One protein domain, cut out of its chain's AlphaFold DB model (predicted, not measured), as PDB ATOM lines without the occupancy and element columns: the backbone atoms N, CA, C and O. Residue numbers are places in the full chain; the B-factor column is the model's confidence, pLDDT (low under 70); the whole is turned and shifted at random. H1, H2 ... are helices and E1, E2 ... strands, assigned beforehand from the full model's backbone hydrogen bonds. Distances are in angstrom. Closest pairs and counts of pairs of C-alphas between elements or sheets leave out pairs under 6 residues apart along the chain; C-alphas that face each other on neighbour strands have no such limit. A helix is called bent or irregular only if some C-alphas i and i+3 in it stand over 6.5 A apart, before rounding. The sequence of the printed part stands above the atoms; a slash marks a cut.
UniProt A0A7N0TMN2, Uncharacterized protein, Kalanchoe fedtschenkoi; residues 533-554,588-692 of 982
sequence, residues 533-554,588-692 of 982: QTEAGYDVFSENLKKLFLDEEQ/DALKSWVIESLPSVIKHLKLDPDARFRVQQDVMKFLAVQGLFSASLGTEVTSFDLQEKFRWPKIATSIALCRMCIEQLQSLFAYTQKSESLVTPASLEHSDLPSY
ATOM      1  N   GLN A 533      15.698 -24.555  35.567       80.19
ATOM      2  CA  GLN A 533      15.954 -24.657  34.120       80.19
ATOM      3  C   GLN A 533      15.535 -23.408  33.326       80.19
ATOM      4  O   GLN A 533      15.772 -23.353  32.122       80.19
ATOM      5  N   THR A 534      14.892 -22.422  33.962       81.44
ATOM      6  CA  THR A 534      14.285 -21.266  33.282       81.44
ATOM      7  C   THR A 534      14.754 -19.938  33.880       81.44
ATOM      8  O   THR A 534      15.010 -19.854  35.081       81.44
ATOM      9  N   GLU A 535      14.835 -18.891  33.048       81.69
ATOM     10  CA  GLU A 535      15.131 -17.519  33.497       81.69
ATOM     11  C   GLU A 535      14.058 -17.039  34.487       81.69
ATOM     12  O   GLU A 535      14.380 -16.694  35.616       81.69
ATOM     13  N   ALA A 536      12.775 -17.166  34.129       84.88
ATOM     14  CA  ALA A 536      11.659 -16.749  34.981       84.88
ATOM     15  C   ALA A 536      11.610 -17.473  36.345       84.88
ATOM     16  O   ALA A 536      11.266 -16.865  37.358       84.88
ATOM     17  N   GLY A 537      11.974 -18.760  36.399       84.94
ATOM     18  CA  GLY A 537      12.096 -19.503  37.655       84.94
ATOM     19  C   GLY A 537      13.238 -18.984  38.533       84.94
ATOM     20  O   GLY A 537      13.086 -18.906  39.754       84.94
ATOM     21  N   TYR A 538      14.352 -18.570  37.918       86.62
ATOM     22  CA  TYR A 538      15.433 -17.886  38.623       86.62
ATOM     23  C   TYR A 538      15.042 -16.470  39.065       86.62
ATOM     24  O   TYR A 538      15.355 -16.102  40.191       86.62
ATOM     25  N   ASP A 539      14.326 -15.692  38.251       87.25
ATOM     26  CA  ASP A 539      13.880 -14.341  38.624       87.25
ATOM     27  C   ASP A 539      13.012 -14.383  39.890       87.25
ATOM     28  O   ASP A 539      13.273 -13.665  40.858       87.25
ATOM     29  N   VAL A 540      12.039 -15.303  39.940       89.94
ATOM     30  CA  VAL A 540      11.195 -15.529  41.124       89.94
ATOM     31  C   VAL A 540      12.029 -15.991  42.329       89.94
ATOM     32  O   VAL A 540      11.758 -15.567  43.457       89.94
ATOM     33  N   PHE A 541      13.065 -16.812  42.127       91.88
ATOM     34  CA  PHE A 541      13.999 -17.202  43.190       91.88
ATOM     35  C   PHE A 541      14.811 -16.003  43.709       91.88
ATOM     36  O   PHE A 541      14.844 -15.756  44.915       91.88
ATOM     37  N   SER A 542      15.396 -15.219  42.802       90.62
ATOM     38  CA  SER A 542      16.212 -14.034  43.068       90.62
ATOM     39  C   SER A 542      15.416 -12.952  43.806       90.62
ATOM     40  O   SER A 542      15.866 -12.452  44.839       90.62
ATOM     41  N   GLU A 543      14.191 -12.640  43.369       90.94
ATOM     42  CA  GLU A 543      13.304 -11.710  44.080       90.94
ATOM     43  C   GLU A 543      12.969 -12.190  45.498       90.94
ATOM     44  O   GLU A 543      13.023 -11.393  46.441       90.94
ATOM     45  N   ASN A 544      12.675 -13.481  45.688       91.00
ATOM     46  CA  ASN A 544      12.366 -14.019  47.015       91.00
ATOM     47  C   ASN A 544      13.599 -14.092  47.932       91.00
ATOM     48  O   ASN A 544      13.464 -13.815  49.123       91.00
ATOM     49  N   LEU A 545      14.796 -14.381  47.411       91.44
ATOM     50  CA  LEU A 545      16.048 -14.316  48.174       91.44
ATOM     51  C   LEU A 545      16.382 -12.882  48.607       91.44
ATOM     52  O   LEU A 545      16.646 -12.640  49.785       91.44
ATOM     53  N   LYS A 546      16.298 -11.905  47.693       90.88
ATOM     54  CA  LYS A 546      16.473 -10.476  48.024       90.88
ATOM     55  C   LYS A 546      15.460 -10.027  49.068       90.88
ATOM     56  O   LYS A 546      15.816  -9.325  50.009       90.88
ATOM     57  N   LYS A 547      14.199 -10.452  48.929       90.25
ATOM     58  CA  LYS A 547      13.156 -10.191  49.921       90.25
ATOM     59  C   LYS A 547      13.524 -10.797  51.278       90.25
ATOM     60  O   LYS A 547      13.460 -10.085  52.269       90.25
ATOM     61  N   LEU A 548      13.975 -12.051  51.327       89.31
ATOM     62  CA  LEU A 548      14.376 -12.738  52.561       89.31
ATOM     63  C   LEU A 548      15.572 -12.069  53.270       89.31
ATOM     64  O   LEU A 548      15.649 -12.107  54.493       89.31
ATOM     65  N   PHE A 549      16.470 -11.418  52.524       88.44
ATOM     66  CA  PHE A 549      17.575 -10.621  53.075       88.44
ATOM     67  C   PHE A 549      17.125  -9.267  53.662       88.44
ATOM     68  O   PHE A 549      17.735  -8.766  54.607       88.44
ATOM     69  N   LEU A 550      16.080  -8.659  53.090       85.69
ATOM     70  CA  LEU A 550      15.592  -7.315  53.435       85.69
ATOM     71  C   LEU A 550      14.465  -7.324  54.486       85.69
ATOM     72  O   LEU A 550      14.398  -6.430  55.337       85.69
ATOM     73  N   ASP A 551      13.575  -8.317  54.432       75.06
ATOM     74  CA  ASP A 551      12.412  -8.450  55.308       75.06
ATOM     75  C   ASP A 551      12.794  -9.108  56.638       75.06
ATOM     76  O   ASP A 551      12.450 -10.249  56.944       75.06
ATOM     77  N   GLU A 552      13.445  -8.310  57.486       60.41
ATOM     78  CA  GLU A 552      13.524  -8.534  58.933       60.41
ATOM     79  C   GLU A 552      12.123  -8.349  59.558       60.41
ATOM     80  O   GLU A 552      11.834  -7.353  60.232       60.41
ATOM     81  N   GLU A 553      11.205  -9.271  59.258       44.78
ATOM     82  CA  GLU A 553      10.032  -9.539  60.088       44.78
ATOM     83  C   GLU A 553      10.472 -10.400  61.273       44.78
ATOM     84  O   GLU A 553      11.146 -11.418  61.117       44.78
ATOM     85  N   GLN A 554      10.130  -9.945  62.478       38.25
ATOM     86  CA  GLN A 554      10.576 -10.559  63.724       38.25
ATOM     87  C   GLN A 554      10.107 -12.015  63.804       38.25
ATOM     88  O   GLN A 554       8.947 -12.313  63.524       38.25
ATOM     89  N   ASP A 588      22.229 -13.576  60.800       80.06
ATOM     90  CA  ASP A 588      23.402 -13.450  59.929       80.06
ATOM     91  C   ASP A 588      23.709 -14.770  59.197       80.06
ATOM     92  O   ASP A 588      24.003 -14.725  58.008       80.06
ATOM     93  N   ALA A 589      23.505 -15.942  59.819       86.25
ATOM     94  CA  ALA A 589      23.624 -17.237  59.131       86.25
ATOM     95  C   ALA A 589      22.667 -17.377  57.925       86.25
ATOM     96  O   ALA A 589      23.065 -17.864  56.864       86.25
ATOM     97  N   LEU A 590      21.424 -16.892  58.048       88.94
ATOM     98  CA  LEU A 590      20.475 -16.864  56.932       88.94
ATOM     99  C   LEU A 590      20.921 -15.891  55.828       88.94
ATOM    100  O   LEU A 590      20.827 -16.220  54.645       88.94
ATOM    101  N   LYS A 591      21.434 -14.712  56.199       90.50
ATOM    102  CA  LYS A 591      21.953 -13.714  55.249       90.50
ATOM    103  C   LYS A 591      23.200 -14.218  54.509       90.50
ATOM    104  O   LYS A 591      23.280 -14.024  53.298       90.50
ATOM    105  N   SER A 592      24.112 -14.917  55.189       91.88
ATOM    106  CA  SER A 592      25.253 -15.621  54.585       91.88
ATOM    107  C   SER A 592      24.793 -16.624  53.529       91.88
ATOM    108  O   SER A 592      25.230 -16.545  52.380       91.88
ATOM    109  N   TRP A 593      23.830 -17.490  53.868       93.31
ATOM    110  CA  TRP A 593      23.284 -18.460  52.917       93.31
ATOM    111  C   TRP A 593      22.641 -17.791  51.687       93.31
ATOM    112  O   TRP A 593      22.819 -18.268  50.566       93.31
ATOM    113  N   VAL A 594      21.937 -16.661  51.850       92.50
ATOM    114  CA  VAL A 594      21.387 -15.894  50.712       92.50
ATOM    115  C   VAL A 594      22.497 -15.356  49.795       92.50
ATOM    116  O   VAL A 594      22.373 -15.451  48.572       92.50
ATOM    117  N   ILE A 595      23.583 -14.823  50.368       93.00
ATOM    118  CA  ILE A 595      24.735 -14.285  49.622       93.00
ATOM    119  C   ILE A 595      25.417 -15.377  48.780       93.00
ATOM    120  O   ILE A 595      25.774 -15.124  47.632       93.00
ATOM    121  N   GLU A 596      25.545 -16.594  49.312       91.56
ATOM    122  CA  GLU A 596      26.103 -17.764  48.611       91.56
ATOM    123  C   GLU A 596      25.130 -18.369  47.574       91.56
ATOM    124  O   GLU A 596      25.541 -18.915  46.544       91.56
ATOM    125  N   SER A 597      23.820 -18.259  47.816       90.69
ATOM    126  CA  SER A 597      22.782 -18.896  46.990       90.69
ATOM    127  C   SER A 597      22.429 -18.136  45.714       90.69
ATOM    128  O   SER A 597      22.067 -18.756  44.716       90.69
ATOM    129  N   LEU A 598      22.551 -16.806  45.711       89.88
ATOM    130  CA  LEU A 598      22.303 -15.986  44.518       89.88
ATOM    131  C   LEU A 598      23.241 -16.316  43.331       89.88
ATOM    132  O   LEU A 598      22.717 -16.548  42.237       89.88
ATOM    133  N   PRO A 599      24.583 -16.368  43.489       87.38
ATOM    134  CA  PRO A 599      25.501 -16.665  42.386       87.38
ATOM    135  C   PRO A 599      25.631 -18.163  42.060       87.38
ATOM    136  O   PRO A 599      25.967 -18.505  40.927       87.38
ATOM    137  N   SER A 600      25.384 -19.072  43.010       85.75
ATOM    138  CA  SER A 600      25.647 -20.508  42.812       85.75
ATOM    139  C   SER A 600      24.737 -21.155  41.763       85.75
ATOM    140  O   SER A 600      25.226 -21.920  40.933       85.75
ATOM    141  N   VAL A 601      23.450 -20.791  41.706       80.69
ATOM    142  CA  VAL A 601      22.499 -21.330  40.710       80.69
ATOM    143  C   VAL A 601      22.911 -20.997  39.264       80.69
ATOM    144  O   VAL A 601      22.645 -21.782  38.352       80.69
ATOM    145  N   ILE A 602      23.659 -19.906  39.041       81.94
ATOM    146  CA  ILE A 602      24.188 -19.532  37.714       81.94
ATOM    147  C   ILE A 602      25.103 -20.632  37.143       81.94
ATOM    148  O   ILE A 602      25.157 -20.801  35.926       81.94
ATOM    149  N   LYS A 603      25.777 -21.430  37.991       79.94
ATOM    150  CA  LYS A 603      26.606 -22.566  37.543       79.94
ATOM    151  C   LYS A 603      25.799 -23.659  36.828       79.94
ATOM    152  O   LYS A 603      26.345 -24.328  35.957       79.94
ATOM    153  N   HIS A 604      24.530 -23.843  37.200       75.00
ATOM    154  CA  HIS A 604      23.682 -24.957  36.752       75.00
ATOM    155  C   HIS A 604      22.655 -24.538  35.682       75.00
ATOM    156  O   HIS A 604      22.178 -25.373  34.910       75.00
ATOM    157  N   LEU A 605      22.345 -23.240  35.600       78.19
ATOM    158  CA  LEU A 605      21.403 -22.651  34.647       78.19
ATOM    159  C   LEU A 605      21.896 -22.727  33.190       78.19
ATOM    160  O   LEU A 605      22.786 -21.988  32.768       78.19
ATOM    161  N   LYS A 606      21.239 -23.568  32.383       76.69
ATOM    162  CA  LYS A 606      21.471 -23.699  30.932       76.69
ATOM    163  C   LYS A 606      20.737 -22.606  30.138       76.69
ATOM    164  O   LYS A 606      19.837 -22.895  29.354       76.69
ATOM    165  N   LEU A 607      21.114 -21.352  30.382       75.75
ATOM    166  CA  LEU A 607      20.561 -20.159  29.732       75.75
ATOM    167  C   LEU A 607      21.300 -19.788  28.438       75.75
ATOM    168  O   LEU A 607      22.469 -20.130  28.249       75.75
ATOM    169  N   ASP A 608      20.625 -19.035  27.568       80.00
ATOM    170  CA  ASP A 608      21.261 -18.305  26.471       80.00
ATOM    171  C   ASP A 608      22.196 -17.190  26.994       80.00
ATOM    172  O   ASP A 608      22.067 -16.767  28.150       80.00
ATOM    173  N   PRO A 609      23.150 -16.694  26.177       78.00
ATOM    174  CA  PRO A 609      24.110 -15.681  26.618       78.00
ATOM    175  C   PRO A 609      23.462 -14.394  27.143       78.00
ATOM    176  O   PRO A 609      23.931 -13.851  28.143       78.00
ATOM    177  N   ASP A 610      22.368 -13.935  26.526       80.56
ATOM    178  CA  ASP A 610      21.715 -12.680  26.903       80.56
ATOM    179  C   ASP A 610      20.961 -12.819  28.236       80.56
ATOM    180  O   ASP A 610      21.053 -11.933  29.087       80.56
ATOM    181  N   ALA A 611      20.235 -13.922  28.455       82.25
ATOM    182  CA  ALA A 611      19.595 -14.235  29.739       82.25
ATOM    183  C   ALA A 611      20.621 -14.437  30.855       82.25
ATOM    184  O   ALA A 611      20.486 -13.889  31.949       82.25
ATOM    185  N   ARG A 612      21.705 -15.165  30.567       83.81
ATOM    186  CA  ARG A 612      22.795 -15.371  31.524       83.81
ATOM    187  C   ARG A 612      23.464 -14.053  31.910       83.81
ATOM    188  O   ARG A 612      23.733 -13.850  33.093       83.81
ATOM    189  N   PHE A 613      23.654 -13.138  30.958       84.94
ATOM    190  CA  PHE A 613      24.158 -11.794  31.233       84.94
ATOM    191  C   PHE A 613      23.191 -10.977  32.106       84.94
ATOM    192  O   PHE A 613      23.635 -10.381  33.087       84.94
ATOM    193  N   ARG A 614      21.875 -11.000  31.833       86.56
ATOM    194  CA  ARG A 614      20.860 -10.337  32.684       86.56
ATOM    195  C   ARG A 614      20.899 -10.848  34.128       86.56
ATOM    196  O   ARG A 614      20.968 -10.045  35.059       86.56
ATOM    197  N   VAL A 615      20.948 -12.168  34.312       87.31
ATOM    198  CA  VAL A 615      21.087 -12.825  35.624       87.31
ATOM    199  C   VAL A 615      22.386 -12.413  36.332       87.31
ATOM    200  O   VAL A 615      22.375 -12.067  37.514       87.31
ATOM    201  N   GLN A 616      23.512 -12.383  35.617       89.12
ATOM    202  CA  GLN A 616      24.802 -11.957  36.172       89.12
ATOM    203  C   GLN A 616      24.811 -10.472  36.563       89.12
ATOM    204  O   GLN A 616      25.332 -10.132  37.626       89.12
ATOM    205  N   GLN A 617      24.197  -9.590  35.766       89.75
ATOM    206  CA  GLN A 617      24.002  -8.181  36.122       89.75
ATOM    207  C   GLN A 617      23.154  -8.029  37.388       89.75
ATOM    208  O   GLN A 617      23.496  -7.228  38.255       89.75
ATOM    209  N   ASP A 618      22.059  -8.779  37.515       89.75
ATOM    210  CA  ASP A 618      21.155  -8.715  38.666       89.75
ATOM    211  C   ASP A 618      21.839  -9.133  39.983       89.75
ATOM    212  O   ASP A 618      21.786  -8.405  40.981       89.75
ATOM    213  N   VAL A 619      22.584 -10.244  39.969       92.19
ATOM    214  CA  VAL A 619      23.393 -10.675  41.124       92.19
ATOM    215  C   VAL A 619      24.513  -9.680  41.424       92.19
ATOM    216  O   VAL A 619      24.700  -9.305  42.584       92.19
ATOM    217  N   MET A 620      25.217  -9.186  40.399       94.12
ATOM    218  CA  MET A 620      26.262  -8.170  40.556       94.12
ATOM    219  C   MET A 620      25.720  -6.896  41.218       94.12
ATOM    220  O   MET A 620      26.360  -6.365  42.126       94.12
ATOM    221  N   LYS A 621      24.527  -6.424  40.824       92.69
ATOM    222  CA  LYS A 621      23.869  -5.254  41.433       92.69
ATOM    223  C   LYS A 621      23.599  -5.489  42.910       92.69
ATOM    224  O   LYS A 621      23.947  -4.640  43.727       92.69
ATOM    225  N   PHE A 622      22.996  -6.626  43.260       92.88
ATOM    226  CA  PHE A 622      22.658  -6.931  44.648       92.88
ATOM    227  C   PHE A 622      23.908  -7.016  45.532       92.88
ATOM    228  O   PHE A 622      23.988  -6.312  46.540       92.88
ATOM    229  N   LEU A 623      24.904  -7.815  45.135       93.62
ATOM    230  CA  LEU A 623      26.134  -7.987  45.911       93.62
ATOM    231  C   LEU A 623      26.926  -6.672  46.029       93.62
ATOM    232  O   LEU A 623      27.441  -6.367  47.103       93.62
ATOM    233  N   ALA A 624      26.974  -5.847  44.978       93.00
ATOM    234  CA  ALA A 624      27.611  -4.533  45.047       93.00
ATOM    235  C   ALA A 624      26.871  -3.583  46.005       93.00
ATOM    236  O   ALA A 624      27.512  -2.922  46.819       93.00
ATOM    237  N   VAL A 625      25.534  -3.543  45.960       92.19
ATOM    238  CA  VAL A 625      24.708  -2.696  46.840       92.19
ATOM    239  C   VAL A 625      24.840  -3.086  48.314       92.19
ATOM    240  O   VAL A 625      24.943  -2.188  49.147       92.19
ATOM    241  N   GLN A 626      24.867  -4.384  48.648       91.62
ATOM    242  CA  GLN A 626      24.998  -4.832  50.044       91.62
ATOM    243  C   GLN A 626      26.451  -4.877  50.550       91.62
ATOM    244  O   GLN A 626      26.660  -4.765  51.754       91.62
ATOM    245  N   GLY A 627      27.443  -5.056  49.666       90.12
ATOM    246  CA  GLY A 627      28.855  -5.206  50.043       90.12
ATOM    247  C   GLY A 627      29.684  -3.922  50.003       90.12
ATOM    248  O   GLY A 627      30.503  -3.690  50.890       90.12
ATOM    249  N   LEU A 628      29.484  -3.080  48.983       90.56
ATOM    250  CA  LEU A 628      30.323  -1.898  48.733       90.56
ATOM    251  C   LEU A 628      29.699  -0.588  49.225       90.56
ATOM    252  O   LEU A 628      30.413   0.407  49.349       90.56
ATOM    253  N   PHE A 629      28.391  -0.564  49.500       90.88
ATOM    254  CA  PHE A 629      27.631   0.666  49.720       90.88
ATOM    255  C   PHE A 629      26.760   0.641  50.979       90.88
ATOM    256  O   PHE A 629      26.221  -0.384  51.388       90.88
ATOM    257  N   SER A 630      26.568   1.823  51.558       86.06
ATOM    258  CA  SER A 630      25.680   2.099  52.683       86.06
ATOM    259  C   SER A 630      24.724   3.243  52.327       86.06
ATOM    260  O   SER A 630      25.137   4.267  51.781       86.06
ATOM    261  N   ALA A 631      23.433   3.097  52.632       83.94
ATOM    262  CA  ALA A 631      22.477   4.195  52.506       83.94
ATOM    263  C   ALA A 631      22.557   5.112  53.735       83.94
ATOM    264  O   ALA A 631      22.366   4.668  54.867       83.94
ATOM    265  N   SER A 632      22.804   6.406  53.521       71.12
ATOM    266  CA  SER A 632      22.896   7.391  54.608       71.12
ATOM    267  C   SER A 632      21.537   7.969  55.023       71.12
ATOM    268  O   SER A 632      21.431   8.606  56.072       71.12
ATOM    269  N   LEU A 633      20.485   7.753  54.219       60.56
ATOM    270  CA  LEU A 633      19.154   8.311  54.457       60.56
ATOM    271  C   LEU A 633      18.021   7.370  53.993       60.56
ATOM    272  O   LEU A 633      17.523   7.475  52.875       60.56
ATOM    273  N   GLY A 634      17.566   6.491  54.890       67.00
ATOM    274  CA  GLY A 634      16.456   5.558  54.645       67.00
ATOM    275  C   GLY A 634      16.878   4.224  54.012       67.00
ATOM    276  O   GLY A 634      18.056   3.979  53.784       67.00
ATOM    277  N   THR A 635      15.901   3.346  53.760       75.75
ATOM    278  CA  THR A 635      16.118   1.967  53.273       75.75
ATOM    279  C   THR A 635      15.890   1.782  51.768       75.75
ATOM    280  O   THR A 635      16.114   0.687  51.258       75.75
ATOM    281  N   GLU A 636      15.450   2.817  51.042       83.25
ATOM    282  CA  GLU A 636      15.290   2.803  49.578       83.25
ATOM    283  C   GLU A 636      15.971   4.025  48.947       83.25
ATOM    284  O   GLU A 636      15.742   5.152  49.385       83.25
ATOM    285  N   VAL A 637      16.737   3.821  47.870       84.56
ATOM    286  CA  VAL A 637      17.313   4.899  47.047       84.56
ATOM    287  C   VAL A 637      17.027   4.620  45.572       84.56
ATOM    288  O   VAL A 637      17.196   3.498  45.099       84.56
ATOM    289  N   THR A 638      16.594   5.635  44.825       84.62
ATOM    290  CA  THR A 638      16.283   5.517  43.392       84.62
ATOM    291  C   THR A 638      17.359   6.188  42.545       84.62
ATOM    292  O   THR A 638      17.558   7.397  42.671       84.62
ATOM    293  N   SER A 639      18.016   5.443  41.653       84.56
ATOM    294  CA  SER A 639      18.899   6.035  40.642       84.56
ATOM    295  C   SER A 639      18.074   6.446  39.425       84.56
ATOM    296  O   SER A 639      17.366   5.627  38.843       84.56
ATOM    297  N   PHE A 640      18.166   7.715  39.027       80.88
ATOM    298  CA  PHE A 640      17.505   8.203  37.813       80.88
ATOM    299  C   PHE A 640      18.253   7.788  36.540       80.88
ATOM    300  O   PHE A 640      17.608   7.550  35.522       80.88
ATOM    301  N   ASP A 641      19.578   7.645  36.612       80.62
ATOM    302  CA  ASP A 641      20.422   7.272  35.473       80.62
ATOM    303  C   ASP A 641      20.285   5.782  35.127       80.62
ATOM    304  O   ASP A 641      20.195   5.424  33.955       80.62
ATOM    305  N   LEU A 642      20.179   4.918  36.147       83.06
ATOM    306  CA  LEU A 642      19.912   3.480  35.983       83.06
ATOM    307  C   LEU A 642      18.408   3.151  35.910       83.06
ATOM    308  O   LEU A 642      18.047   2.023  35.606       83.06
ATOM    309  N   GLN A 643      17.534   4.117  36.220       82.38
ATOM    310  CA  GLN A 643      16.070   3.968  36.353       82.38
ATOM    311  C   GLN A 643      15.611   2.897  37.369       82.38
ATOM    312  O   GLN A 643      14.457   2.465  37.363       82.38
ATOM    313  N   GLU A 644      16.496   2.513  38.291       86.12
ATOM    314  CA  GLU A 644      16.324   1.401  39.229       86.12
ATOM    315  C   GLU A 644      16.196   1.856  40.692       86.12
ATOM    316  O   GLU A 644      16.550   2.978  41.072       86.12
ATOM    317  N   LYS A 645      15.665   0.956  41.531       86.31
ATOM    318  CA  LYS A 645      15.509   1.157  42.975       86.31
ATOM    319  C   LYS A 645      16.383   0.179  43.747       86.31
ATOM    320  O   LYS A 645      16.185  -1.028  43.653       86.31
ATOM    321  N   PHE A 646      17.277   0.708  44.569       87.31
ATOM    322  CA  PHE A 646      18.135  -0.070  45.453       87.31
ATOM    323  C   PHE A 646      17.586  -0.039  46.877       87.31
ATOM    324  O   PHE A 646      16.991   0.954  47.306       87.31
ATOM    325  N   ARG A 647      17.746  -1.157  47.587       87.06
ATOM    326  CA  ARG A 647      17.204  -1.382  48.929       87.06
ATOM    327  C   ARG A 647      18.288  -1.897  49.861       87.06
ATOM    328  O   ARG A 647      19.092  -2.732  49.456       87.06
ATOM    329  N   TRP A 648      18.242  -1.450  51.109       87.50
ATOM    330  CA  TRP A 648      19.091  -1.929  52.199       87.50
ATOM    331  C   TRP A 648      18.217  -2.462  53.346       87.50
ATOM    332  O   TRP A 648      17.084  -1.990  53.507       87.50
ATOM    333  N   PRO A 649      18.704  -3.440  54.132       83.31
ATOM    334  CA  PRO A 649      18.007  -3.927  55.324       83.31
ATOM    335  C   PRO A 649      17.821  -2.818  56.376       83.31
ATOM    336  O   PRO A 649      18.464  -1.767  56.327       83.31
ATOM    337  N   LYS A 650      16.904  -3.033  57.331       78.19
ATOM    338  CA  LYS A 650      16.586  -2.043  58.382       78.19
ATOM    339  C   LYS A 650      17.718  -1.940  59.402       78.19
ATOM    340  O   LYS A 650      18.041  -0.840  59.849       78.19
ATOM    341  N   ILE A 651      18.303  -3.079  59.771       77.75
ATOM    342  CA  ILE A 651      19.571  -3.165  60.495       77.75
ATOM    343  C   ILE A 651      20.704  -3.166  59.463       77.75
ATOM    344  O   ILE A 651      20.633  -3.874  58.463       77.75
ATOM    345  N   ALA A 652      21.753  -2.374  59.698       77.38
ATOM    346  CA  ALA A 652      22.901  -2.304  58.798       77.38
ATOM    347  C   ALA A 652      23.605  -3.668  58.666       77.38
ATOM    348  O   ALA A 652      23.843  -4.349  59.665       77.38
ATOM    349  N   THR A 653      23.957  -4.038  57.434       82.31
ATOM    350  CA  THR A 653      24.698  -5.262  57.101       82.31
ATOM    351  C   THR A 653      26.011  -5.342  57.892       82.31
ATOM    352  O   THR A 653      26.746  -4.356  57.989       82.31
ATOM    353  N   SER A 654      26.304  -6.502  58.489       86.12
ATOM    354  CA  SER A 654      27.515  -6.692  59.294       86.12
ATOM    355  C   SER A 654      28.774  -6.717  58.416       86.12
ATOM    356  O   SER A 654      28.725  -7.103  57.249       86.12
ATOM    357  N   ILE A 655      29.931  -6.330  58.973       86.12
ATOM    358  CA  ILE A 655      31.211  -6.275  58.232       86.12
ATOM    359  C   ILE A 655      31.547  -7.632  57.589       86.12
ATOM    360  O   ILE A 655      32.080  -7.668  56.482       86.12
ATOM    361  N   ALA A 656      31.202  -8.741  58.252       88.50
ATOM    362  CA  ALA A 656      31.364 -10.087  57.711       88.50
ATOM    363  C   ALA A 656      30.504 -10.305  56.455       88.50
ATOM    364  O   ALA A 656      31.036 -10.682  55.416       88.50
ATOM    365  N   LEU A 657      29.205  -9.989  56.514       88.56
ATOM    366  CA  LEU A 657      28.298 -10.105  55.368       88.56
ATOM    367  C   LEU A 657      28.704  -9.183  54.205       88.56
ATOM    368  O   LEU A 657      28.689  -9.617  53.055       88.56
ATOM    369  N   CYS A 658      29.145  -7.949  54.482       89.88
ATOM    370  CA  CYS A 658      29.644  -7.046  53.438       89.88
ATOM    371  C   CYS A 658      30.877  -7.621  52.726       89.88
ATOM    372  O   CYS A 658      30.963  -7.580  51.499       89.88
ATOM    373  N   ARG A 659      31.811  -8.210  53.485       91.06
ATOM    374  CA  ARG A 659      32.974  -8.907  52.923       91.06
ATOM    375  C   ARG A 659      32.577 -10.128  52.098       91.06
ATOM    376  O   ARG A 659      33.058 -10.248  50.976       91.06
ATOM    377  N   MET A 660      31.654 -10.960  52.585       92.25
ATOM    378  CA  MET A 660      31.126 -12.096  51.819       92.25
ATOM    379  C   MET A 660      30.523 -11.643  50.482       92.25
ATOM    380  O   MET A 660      30.760 -12.283  49.463       92.25
ATOM    381  N   CYS A 661      29.800 -10.516  50.438       93.69
ATOM    382  CA  CYS A 661      29.302  -9.965  49.174       93.69
ATOM    383  C   CYS A 661      30.430  -9.612  48.186       93.69
ATOM    384  O   CYS A 661      30.288  -9.854  46.988       93.69
ATOM    385  N   ILE A 662      31.555  -9.074  48.666       92.38
ATOM    386  CA  ILE A 662      32.722  -8.736  47.834       92.38
ATOM    387  C   ILE A 662      33.461 -10.008  47.380       92.38
ATOM    388  O   ILE A 662      33.844 -10.119  46.218       92.38
ATOM    389  N   GLU A 663      33.606 -10.996  48.261       92.50
ATOM    390  CA  GLU A 663      34.226 -12.298  47.972       92.50
ATOM    391  C   GLU A 663      33.376 -13.105  46.949       92.50
ATOM    392  O   GLU A 663      33.918 -13.737  46.032       92.50
ATOM    393  N   GLN A 664      32.041 -12.986  46.993       93.75
ATOM    394  CA  GLN A 664      31.140 -13.509  45.954       93.75
ATOM    395  C   GLN A 664      31.186 -12.699  44.644       93.75
ATOM    396  O   GLN A 664      31.120 -13.300  43.572       93.75
ATOM    397  N   LEU A 665      31.374 -11.370  44.677       93.12
ATOM    398  CA  LEU A 665      31.642 -10.582  43.459       93.12
ATOM    399  C   LEU A 665      32.938 -11.032  42.777       93.12
ATOM    400  O   LEU A 665      32.926 -11.290  41.575       93.12
ATOM    401  N   GLN A 666      34.038 -11.184  43.527       92.44
ATOM    402  CA  GLN A 666      35.309 -11.687  42.985       92.44
ATOM    403  C   GLN A 666      35.108 -13.032  42.270       92.44
ATOM    404  O   GLN A 666      35.624 -13.245  41.170       92.44
ATOM    405  N   SER A 667      34.325 -13.924  42.883       91.56
ATOM    406  CA  SER A 667      33.976 -15.248  42.352       91.56
ATOM    407  C   SER A 667      33.090 -15.181  41.099       91.56
ATOM    408  O   SER A 667      33.336 -15.912  40.139       91.56
ATOM    409  N   LEU A 668      32.114 -14.265  41.060       91.62
ATOM    410  CA  LEU A 668      31.253 -14.020  39.898       91.62
ATOM    411  C   LEU A 668      32.065 -13.563  38.675       91.62
ATOM    412  O   LEU A 668      31.885 -14.119  37.592       91.62
ATOM    413  N   PHE A 669      33.000 -12.620  38.850       90.69
ATOM    414  CA  PHE A 669      33.877 -12.158  37.765       90.69
ATOM    415  C   PHE A 669      34.869 -13.232  37.299       90.69
ATOM    416  O   PHE A 669      35.142 -13.343  36.106       90.69
ATOM    417  N   ALA A 670      35.389 -14.067  38.205       88.38
ATOM    418  CA  ALA A 670      36.230 -15.196  37.797       88.38
ATOM    419  C   ALA A 670      35.425 -16.221  36.971       88.38
ATOM    420  O   ALA A 670      35.944 -16.818  36.028       88.38
ATOM    421  N   TYR A 671      34.140 -16.411  37.297       85.62
ATOM    422  CA  TYR A 671      33.240 -17.313  36.579       85.62
ATOM    423  C   TYR A 671      32.802 -16.775  35.203       85.62
ATOM    424  O   TYR A 671      32.764 -17.563  34.252       85.62
ATOM    425  N   THR A 672      32.540 -15.468  35.041       85.25
ATOM    426  CA  THR A 672      32.338 -14.886  33.696       85.25
ATOM    427  C   THR A 672      33.590 -15.056  32.848       85.25
ATOM    428  O   THR A 672      33.504 -15.651  31.778       85.25
ATOM    429  N   GLN A 673      34.768 -14.688  33.362       86.06
ATOM    430  CA  GLN A 673      36.032 -14.820  32.629       86.06
ATOM    431  C   GLN A 673      36.346 -16.275  32.222       86.06
ATOM    432  O   GLN A 673      36.813 -16.515  31.109       86.06
ATOM    433  N   LYS A 674      36.055 -17.271  33.078       82.06
ATOM    434  CA  LYS A 674      36.162 -18.701  32.715       82.06
ATOM    435  C   LYS A 674      35.261 -19.075  31.534       82.06
ATOM    436  O   LYS A 674      35.645 -19.911  30.719       82.06
ATOM    437  N   SER A 675      34.073 -18.478  31.446       69.38
ATOM    438  CA  SER A 675      33.086 -18.786  30.411       69.38
ATOM    439  C   SER A 675      33.203 -17.941  29.139       69.38
ATOM    440  O   SER A 675      32.694 -18.364  28.104       69.38
ATOM    441  N   GLU A 676      33.845 -16.776  29.201       66.69
ATOM    442  CA  GLU A 676      34.080 -15.839  28.089       66.69
ATOM    443  C   GLU A 676      35.364 -16.179  27.298       66.69
ATOM    444  O   GLU A 676      35.905 -15.343  26.578       66.69
ATOM    445  N   SER A 677      35.857 -17.423  27.398       51.75
ATOM    446  CA  SER A 677      37.189 -17.862  26.936       51.75
ATOM    447  C   SER A 677      37.473 -17.715  25.431       51.75
ATOM    448  O   SER A 677      38.602 -17.936  24.989       51.75
ATOM    449  N   LEU A 678      36.477 -17.293  24.646       53.50
ATOM    450  CA  LEU A 678      36.608 -16.830  23.271       53.50
ATOM    451  C   LEU A 678      35.886 -15.482  23.110       53.50
ATOM    452  O   LEU A 678      34.727 -15.445  22.706       53.50
ATOM    453  N   VAL A 679      36.581 -14.364  23.361       56.69
ATOM    454  CA  VAL A 679      36.068 -13.017  23.033       56.69
ATOM    455  C   VAL A 679      35.676 -12.956  21.551       56.69
ATOM    456  O   VAL A 679      36.531 -13.157  20.681       56.69
ATOM    457  N   THR A 680      34.402 -12.678  21.263       57.75
ATOM    458  CA  THR A 680      33.857 -12.511  19.903       57.75
ATOM    459  C   THR A 680      33.286 -11.102  19.709       57.75
ATOM    460  O   THR A 680      32.984 -10.425  20.696       57.75
ATOM    461  N   PRO A 681      33.068 -10.643  18.459       52.03
ATOM    462  CA  PRO A 681      32.376  -9.376  18.215       52.03
ATOM    463  C   PRO A 681      30.983  -9.322  18.864       52.03
ATOM    464  O   PRO A 681      30.627  -8.309  19.457       52.03
ATOM    465  N   ALA A 682      30.232 -10.431  18.837       47.47
ATOM    466  CA  ALA A 682      28.879 -10.503  19.394       47.47
ATOM    467  C   ALA A 682      28.840 -10.315  20.923       47.47
ATOM    468  O   ALA A 682      27.982  -9.593  21.425       47.47
ATOM    469  N   SER A 683      29.791 -10.898  21.667       53.50
ATOM    470  CA  SER A 683      29.848 -10.750  23.132       53.50
ATOM    471  C   SER A 683      30.189  -9.322  23.589       53.50
ATOM    472  O   SER A 683      29.836  -8.935  24.698       53.50
ATOM    473  N   LEU A 684      30.842  -8.512  22.746       55.72
ATOM    474  CA  LEU A 684      31.265  -7.147  23.092       55.72
ATOM    475  C   LEU A 684      30.251  -6.045  22.738       55.72
ATOM    476  O   LEU A 684      30.403  -4.919  23.215       55.72
ATOM    477  N   GLU A 685      29.229  -6.326  21.924       50.84
ATOM    478  CA  GLU A 685      28.194  -5.328  21.596       50.84
ATOM    479  C   GLU A 685      27.078  -5.246  22.652       50.84
ATOM    480  O   GLU A 685      26.473  -4.179  22.808       50.84
ATOM    481  N   HIS A 686      26.826  -6.325  23.409       50.72
ATOM    482  CA  HIS A 686      25.684  -6.408  24.335       50.72
ATOM    483  C   HIS A 686      25.980  -6.937  25.753       50.72
ATOM    484  O   HIS A 686      25.196  -6.627  26.650       50.72
ATOM    485  N   SER A 687      27.083  -7.657  26.000       63.38
ATOM    486  CA  SER A 687      27.290  -8.403  27.256       63.38
ATOM    487  C   SER A 687      28.707  -8.271  27.846       63.38
ATOM    488  O   SER A 687      29.472  -9.229  27.857       63.38
ATOM    489  N   ASP A 688      29.062  -7.089  28.362       82.94
ATOM    490  CA  ASP A 688      30.332  -6.851  29.075       82.94
ATOM    491  C   ASP A 688      30.064  -6.486  30.548       82.94
ATOM    492  O   ASP A 688      29.788  -5.331  30.895       82.94
ATOM    493  N   LEU A 689      30.116  -7.490  31.434       87.31
ATOM    494  CA  LEU A 689      29.900  -7.297  32.876       87.31
ATOM    495  C   LEU A 689      30.970  -6.391  33.524       87.31
ATOM    496  O   LEU A 689      30.595  -5.566  34.364       87.31
ATOM    497  N   PRO A 690      32.265  -6.453  33.134       88.56
ATOM    498  CA  PRO A 690      33.297  -5.583  33.692       88.56
ATOM    499  C   PRO A 690      33.024  -4.073  33.576       88.56
ATOM    500  O   PRO A 690      33.067  -3.353  34.578       88.56
ATOM    501  N   SER A 691      32.700  -3.562  32.385       87.38
ATOM    502  CA  SER A 691      32.419  -2.128  32.207       87.38
ATOM    503  C   SER A 691      31.074  -1.741  32.811       87.38
ATOM    504  O   SER A 691      30.930  -0.619  33.302       87.38
ATOM    505  N   TYR A 692      30.102  -2.664  32.822       89.38
ATOM    506  CA  TYR A 692      28.826  -2.442  33.496       89.38
ATOM    507  C   TYR A 692      29.020  -2.211  35.002       89.38
ATOM    508  O   TYR A 692      28.504  -1.231  35.539       89.38
TER     509      TYR A 692
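What this domain is: This is residues 533 to 554 and 588 to 692 of the 982 residues of an uncharacterized protein of Kalanchoe fedtschenkoi (UniProt A0A7N0TMN2). Four long helices, H1 to H4, make an up-and-down bundle, with H2 and H3 side by side between H1 and H4. The small strand hairpin of E2 and E3 sits near the last residues of H1 and H3, its turn, residues 639 to 644, sticking out, while beyond the last residues of H4 the printed part folds back through the short H5 to H6, which packs on H3. The printed part has 127 residues, six named helices and three named strands in the order H1 H2 H3 E1 E2 E3 H4 H5 H6, and is mostly helix; E2 and E3 make an antiparallel sheet. The whole is compact, with a radius of gyration of the C-alphas of 15.0 A, and elongated, spanning 47 by 31 by 26 A.

Where its parts are: Find C-alpha 535 at (15.131, -17.519, 33.497); from there H1 runs 22.4 A to residue 550. After the cut, H2 holds residues 588 to 603, 24.4 A, with a kink of 25 degrees near residue 597; it is irregular, but only just, C-alphas 598 and 601 being 6.6 A apart. H3, residues 609 to 627, covers 26.1 A. Next come E1, residues 629 to 631, E2, 636 to 638, and E3, 645 to 647. H4, residues 655 to 675, starts at (31.211, -6.275, 58.232) and is 30.6 A long. H5 is residues 681 to 686, and H6 residues 689 to 692, ending at (28.826, -2.442, 33.496).

How they stand to each other: Start at H3, the hub, which touches H1, H2, H4 and H6. It runs opposite ways to H4 at a shallow tilt of 21 degrees, the closest C-alphas, Gly 627 and Cys 658, 3.9 A apart. H2 and H3 form a helical hairpin, touching with residues 595 to 602 of H2 alone; their closest C-alphas are Leu 598 and Val 619, 6.4 A. H1 touches H3, closest at the C-alphas of Glu 535 and Ala 611, 6.7 A. H1 and H4 are apart. Look at Gln 617 and Leu 689 for the closest C-alphas of H3 and H6, 6.8 A. In the hairpin of E2 and E3, N 637 and O 646 are within hydrogen-bond range at 2.9 A. E1 pairs with no named strand. Every O i to N i+4 pair is within range in H1, H3 and H4, against 7 of 12 in H2 and 1 of 2 in H5; H6 is too short for such a pair.

The domain as a whole: The farthest C-alphas, Gln 554 and Pro 681, are 50.5 A apart. Residues 555 to 587 are not printed; C-alphas 554 and 588 stand 13.7 A apart across this cut. Of the links printed whole, none is long. Mean pLDDT of the printed part is 82.2; look for values under 70 at residues 552 to 554, 633 to 634 and 675 to 687.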